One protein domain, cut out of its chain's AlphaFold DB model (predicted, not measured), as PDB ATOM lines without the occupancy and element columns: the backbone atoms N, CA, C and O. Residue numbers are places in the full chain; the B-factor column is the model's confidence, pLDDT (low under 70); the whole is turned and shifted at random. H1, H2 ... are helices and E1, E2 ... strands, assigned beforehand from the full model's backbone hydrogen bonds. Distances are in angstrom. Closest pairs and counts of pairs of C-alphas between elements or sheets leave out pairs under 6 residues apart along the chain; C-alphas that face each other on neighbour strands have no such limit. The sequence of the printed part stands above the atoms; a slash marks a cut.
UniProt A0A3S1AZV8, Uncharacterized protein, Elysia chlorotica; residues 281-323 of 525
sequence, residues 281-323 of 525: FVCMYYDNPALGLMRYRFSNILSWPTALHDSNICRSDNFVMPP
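AT A GLANCE: This is residues 281 to 323 of the 525 residues of an uncharacterized protein of Elysia chlorotica (UniProt A0A3S1AZV8). Little regular structure: a narrow two-stranded hairpin, E1 and E2, makes one end of an elongated shape, and a wide loop with one short helix, H1, makes the other. The printed part has 43 residues, with named elements in the order E1, E2, H1; the two-stranded sheet is antiparallel. The class is mixed, helices and strands, with 17 residues in named elements. The whole is loose, radius of gyration of the C-alphas 12.1 A, spanning 39 by 20 by 13 A.

HOW THE PARTS SIT: E1, residues 284 to 290, and E2, residues 293 to 298, form a hairpin, antiparallel at 160 degrees. N 285 and O 297, 3.0 A, and N 295 and O 287, 2.9 A, are within hydrogen-bond range. H1, residues 310 to 313, is apart from E1; it is too short for an O i to N i+4 pair, and its one O i to N i+3 pair is within range.

IN THESE COORDINATES: E1 begins at C-alpha 284 (75.315, -48.621, -11.459) and is 18.4 A long. E2 is 16.9 A long. H1, 5.3 A, ends at C-alpha 313 (67.180, -47.840, -4.202).

THE WHOLE: The C-alphas farthest apart, of Leu 291 and Pro 305, are 39.1 A apart. The printed part has no cut. The link E1 to E2 is tight, E2 to H1 long. Residues 307 to 312, of which 310 to 312 belong to H1, stand free. Mean pLDDT of the printed part is 70.8; 18 residues are under 70, among them 303 to 308.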
ATOM      1  N   PHE A 281      64.568 -46.561 -11.831       68.38
ATOM      2  CA  PHE A 281      65.863 -46.496 -11.177       68.38
ATOM      3  C   PHE A 281      66.677 -47.739 -11.530       68.38
ATOM      4  O   PHE A 281      66.255 -48.875 -11.301       68.38
ATOM      5  N   VAL A 282      67.860 -47.499 -12.091       78.81
ATOM      6  CA  VAL A 282      68.923 -48.489 -12.239       78.81
ATOM      7  C   VAL A 282      70.165 -47.893 -11.605       78.81
ATOM      8  O   VAL A 282      70.724 -46.920 -12.109       78.81
ATOM      9  N   CYS A 283      70.605 -48.472 -10.496       77.38
ATOM     10  CA  CYS A 283      71.872 -48.104  -9.890       77.38
ATOM     11  C   CYS A 283      73.004 -48.796 -10.647       77.38
ATOM     12  O   CYS A 283      72.926 -49.988 -10.946       77.38
ATOM     13  N   MET A 284      74.074 -48.061 -10.936       80.62
ATOM     14  CA  MET A 284      75.315 -48.621 -11.459       80.62
ATOM     15  C   MET A 284      76.345 -48.636 -10.334       80.62
ATOM     16  O   MET A 284      76.812 -47.586  -9.901       80.62
ATOM     17  N   TYR A 285      76.704 -49.826  -9.864       78.25
ATOM     18  CA  TYR A 285      77.866 -50.005  -9.000       78.25
ATOM     19  C   TYR A 285      79.069 -50.245  -9.901       78.25
ATOM     20  O   TYR A 285      79.019 -51.147 -10.739       78.25
ATOM     21  N   TYR A 286      80.137 -49.476  -9.717       77.44
ATOM     22  CA  TYR A 286      81.409 -49.699 -10.394       77.44
ATOM     23  C   TYR A 286      82.551 -49.783  -9.382       77.44
ATOM     24  O   TYR A 286      82.542 -49.089  -8.366       77.44
ATOM     25  N   ASP A 287      83.525 -50.644  -9.665       77.62
ATOM     26  CA  ASP A 287      84.795 -50.722  -8.951       77.62
ATOM     27  C   ASP A 287      85.972 -50.699  -9.939       77.62
ATOM     28  O   ASP A 287      85.838 -51.039 -11.117       77.62
ATOM     29  N   ASN A 288      87.126 -50.237  -9.457       85.50
ATOM     30  CA  ASN A 288      88.371 -50.169 -10.220       85.50
ATOM     31  C   ASN A 288      89.428 -51.037  -9.511       85.50
ATOM     32  O   ASN A 288      90.257 -50.500  -8.776       85.50
ATOM     33  N   PRO A 289      89.393 -52.376  -9.657       69.81
ATOM     34  CA  PRO A 289      90.294 -53.285  -8.939       69.81
ATOM     35  C   PRO A 289      91.760 -53.156  -9.373       69.81
ATOM     36  O   PRO A 289      92.647 -53.648  -8.680       69.81
ATOM     37  N   ALA A 290      92.023 -52.518 -10.517       78.94
ATOM     38  CA  ALA A 290      93.357 -52.185 -10.995       78.94
ATOM     39  C   ALA A 290      93.321 -50.905 -11.846       78.94
ATOM     40  O   ALA A 290      92.283 -50.532 -12.398       78.94
ATOM     41  N   LEU A 291      94.476 -50.253 -12.002       68.06
ATOM     42  CA  LEU A 291      94.646 -49.142 -12.942       68.06
ATOM     43  C   LEU A 291      94.279 -49.592 -14.365       68.06
ATOM     44  O   LEU A 291      94.856 -50.539 -14.891       68.06
ATOM     45  N   GLY A 292      93.313 -48.907 -14.980       65.06
ATOM     46  CA  GLY A 292      92.833 -49.207 -16.334       65.06
ATOM     47  C   GLY A 292      91.778 -50.317 -16.439       65.06
ATOM     48  O   GLY A 292      91.288 -50.554 -17.540       65.06
ATOM     49  N   LEU A 293      91.380 -50.961 -15.334       55.56
ATOM     50  CA  LEU A 293      90.294 -51.945 -15.317       55.56
ATOM     51  C   LEU A 293      89.121 -51.426 -14.482       55.56
ATOM     52  O   LEU A 293      89.214 -51.370 -13.259       55.56
ATOM     53  N   MET A 294      88.012 -51.102 -15.147       62.44
ATOM     54  CA  MET A 294      86.728 -50.787 -14.515       62.44
ATOM     55  C   MET A 294      85.799 -51.993 -14.645       62.44
ATOM     56  O   MET A 294      85.580 -52.490 -15.752       62.44
ATOM     57  N   ARG A 295      85.212 -52.449 -13.538       67.81
ATOM     58  CA  ARG A 295      84.082 -53.386 -13.554       67.81
ATOM     59  C   ARG A 295      82.836 -52.617 -13.159       67.81
ATOM     60  O   ARG A 295      82.886 -51.773 -12.273       67.81
ATOM     61  N   TYR A 296      81.709 -52.935 -13.779       79.62
ATOM     62  CA  TYR A 296      80.417 -52.386 -13.389       79.62
ATOM     63  C   TYR A 296      79.358 -53.486 -13.331       79.62
ATOM     64  O   TYR A 296      79.450 -54.511 -14.008       79.62
ATOM     65  N   ARG A 297      78.337 -53.261 -12.507       77.38
ATOM     66  CA  ARG A 297      77.108 -54.054 -12.447       77.38
ATOM     67  C   ARG A 297      75.918 -53.114 -12.302       77.38
ATOM     68  O   ARG A 297      75.996 -52.106 -11.599       77.38
ATOM     69  N   PHE A 298      74.819 -53.467 -12.952       77.94
ATOM     70  CA  PHE A 298      73.553 -52.753 -12.831       77.94
ATOM     71  C   PHE A 298      72.663 -53.413 -11.777       77.94
ATOM     72  O   PHE A 298      72.727 -54.630 -11.570       77.94
ATOM     73  N   SER A 299      71.838 -52.614 -11.107       83.12
ATOM     74  CA  SER A 299      70.747 -53.135 -10.293       83.12
ATOM     75  C   SER A 299      69.652 -53.751 -11.160       83.12
ATOM     76  O   SER A 299      69.571 -53.513 -12.368       83.12
ATOM     77  N   ASN A 300      68.757 -54.503 -10.524       78.19
ATOM     78  CA  ASN A 300      67.425 -54.720 -11.067       78.19
ATOM     79  C   ASN A 300      66.776 -53.363 -11.395       78.19
ATOM     80  O   ASN A 300      67.012 -52.369 -10.702       78.19
ATOM     81  N   ILE A 301      65.958 -53.331 -12.449       73.25
ATOM     82  CA  ILE A 301      65.176 -52.147 -12.814       73.25
ATOM     83  C   ILE A 301      64.057 -51.996 -11.785       73.25
ATOM     84  O   ILE A 301      63.090 -52.760 -11.803       73.25
ATOM     85  N   LEU A 302      64.174 -51.011 -10.900       74.62
ATOM     86  CA  LEU A 302      63.125 -50.697  -9.940       74.62
ATOM     87  C   LEU A 302      62.078 -49.806 -10.617       74.62
ATOM     88  O   LEU A 302      62.408 -48.798 -11.242       74.62
ATOM     89  N   SER A 303      60.811 -50.208 -10.518       55.53
ATOM     90  CA  SER A 303      59.671 -49.456 -11.054       55.53
ATOM     91  C   SER A 303      58.996 -48.685  -9.926       55.53
ATOM     92  O   SER A 303      58.732 -49.260  -8.872       55.53
ATOM     93  N   TRP A 304      58.726 -47.397 -10.137       54.69
ATOM     94  CA  TRP A 304      58.019 -46.566  -9.163       54.69
ATOM     95  C   TRP A 304      56.487 -46.817  -9.211       54.69
ATOM     96  O   TRP A 304      55.991 -47.154 -10.290       54.69
ATOM     97  N   PRO A 305      55.723 -46.682  -8.099       50.91
ATOM     98  CA  PRO A 305      56.155 -46.345  -6.738       50.91
ATOM     99  C   PRO A 305      57.008 -47.436  -6.102       50.91
ATOM    100  O   PRO A 305      56.551 -48.551  -5.854       50.91
ATOM    101  N   THR A 306      58.258 -47.098  -5.788       53.19
ATOM    102  CA  THR A 306      59.080 -47.964  -4.958       53.19
ATOM    103  C   THR A 306      58.653 -47.710  -3.522       53.19
ATOM    104  O   THR A 306      58.839 -46.604  -3.022       53.19
ATOM    105  N   ALA A 307      58.150 -48.730  -2.823       54.34
ATOM    106  CA  ALA A 307      57.894 -48.691  -1.374       54.34
ATOM    107  C   ALA A 307      59.198 -48.630  -0.536       54.34
ATOM    108  O   ALA A 307      59.286 -49.130   0.582       54.34
ATOM    109  N   LEU A 308      60.251 -48.069  -1.126       55.97
ATOM    110  CA  LEU A 308      61.631 -48.061  -0.697       55.97
ATOM    111  C   LEU A 308      62.066 -46.596  -0.632       55.97
ATOM    112  O   LEU A 308      62.004 -45.895  -1.638       55.97
ATOM    113  N   HIS A 309      62.524 -46.163   0.542       72.31
ATOM    114  CA  HIS A 309      63.257 -44.905   0.712       72.31
ATOM    115  C   HIS A 309      64.426 -44.808  -0.286       72.31
ATOM    116  O   HIS A 309      65.002 -45.833  -0.645       72.31
ATOM    117  N   ASP A 310      64.862 -43.597  -0.635       69.12
ATOM    118  CA  ASP A 310      66.000 -43.356  -1.542       69.12
ATOM    119  C   ASP A 310      67.263 -44.163  -1.175       69.12
ATOM    120  O   ASP A 310      67.938 -44.720  -2.042       69.12
ATOM    121  N   SER A 311      67.537 -44.314   0.127       77.50
ATOM    122  CA  SER A 311      68.641 -45.122   0.668       77.50
ATOM    123  C   SER A 311      68.561 -46.612   0.315       77.50
ATOM    124  O   SER A 311      69.584 -47.295   0.289       77.50
ATOM    125  N   ASN A 312      67.364 -47.122   0.025       76.94
ATOM    126  CA  ASN A 312      67.129 -48.503  -0.369       76.94
ATOM    127  C   ASN A 312      67.250 -48.726  -1.884       76.94
ATOM    128  O   ASN A 312      67.470 -49.867  -2.280       76.94
ATOM    129  N   ILE A 313      67.152 -47.692  -2.732       78.81
ATOM    130  CA  ILE A 313      67.180 -47.840  -4.202       78.81
ATOM    131  C   ILE A 313      68.485 -48.526  -4.645       78.81
ATOM    132  O   ILE A 313      68.450 -49.526  -5.362       78.81
ATOM    133  N   CYS A 314      69.630 -48.065  -4.131       82.50
ATOM    134  CA  CYS A 314      70.956 -48.603  -4.459       82.50
ATOM    135  C   CYS A 314      71.551 -49.553  -3.404       82.50
ATOM    136  O   CYS A 314      72.776 -49.687  -3.328       82.50
ATOM    137  N   ARG A 315      70.728 -50.233  -2.590       83.62
ATOM    138  CA  ARG A 315      71.242 -51.286  -1.697       83.62
ATOM    139  C   ARG A 315      71.862 -52.444  -2.483       83.62
ATOM    140  O   ARG A 315      71.508 -52.727  -3.625       83.62
ATOM    141  N   SER A 316      72.813 -53.122  -1.842       79.12
ATOM    142  CA  SER A 316      73.611 -54.211  -2.418       79.12
ATOM    143  C   SER A 316      72.801 -55.448  -2.825       79.12
ATOM    144  O   SER A 316      73.263 -56.201  -3.679       79.12
ATOM    145  N   ASP A 317      71.615 -55.634  -2.243       81.88
ATOM    146  CA  ASP A 317      70.638 -56.694  -2.527       81.88
ATOM    147  C   ASP A 317      69.839 -56.456  -3.823       81.88
ATOM    148  O   ASP A 317      69.486 -57.415  -4.507       81.88
ATOM    149  N   ASN A 318      69.633 -55.200  -4.228       78.19
ATOM    150  CA  ASN A 318      69.010 -54.859  -5.514       78.19
ATOM    151  C   ASN A 318      69.928 -55.102  -6.718       78.19
ATOM    152  O   ASN A 318      69.461 -55.081  -7.859       78.19
ATOM    153  N   PHE A 319      71.225 -55.329  -6.503       76.81
ATOM    154  CA  PHE A 319      72.125 -55.737  -7.571       76.81
ATOM    155  C   PHE A 319      71.946 -57.212  -7.881       76.81
ATOM    156  O   PHE A 319      72.108 -58.053  -6.999       76.81
ATOM    157  N   VAL A 320      71.697 -57.527  -9.159       67.44
ATOM    158  CA  VAL A 320      71.837 -58.898  -9.656       67.44
ATOM    159  C   VAL A 320      73.229 -59.358  -9.245       67.44
ATOM    160  O   VAL A 320      74.227 -58.770  -9.679       67.44
ATOM    161  N   MET A 321      73.307 -60.346  -8.347       56.72
ATOM    162  CA  MET A 321      74.602 -60.871  -7.941       56.72
ATOM    163  C   MET A 321      75.307 -61.347  -9.212       56.72
ATOM    164  O   MET A 321      74.716 -62.137  -9.960       56.72
ATOM    165  N   PRO A 322      76.527 -60.856  -9.509       51.56
ATOM    166  CA  PRO A 322      77.289 -61.423 -10.607       51.56
ATOM    167  C   PRO A 322      77.407 -62.930 -10.346       51.56
ATOM    168  O   PRO A 322      77.560 -63.314  -9.182       51.56
ATOM    169  N   PRO A 323      77.308 -63.784 -11.382       49.88
ATOM    170  CA  PRO A 323      77.433 -65.221 -11.192       49.88
ATOM    171  C   PRO A 323      78.715 -65.495 -10.409       49.88
ATOM    172  O   PRO A 323      79.780 -64.998 -10.782       49.88
TER     173      PRO A 323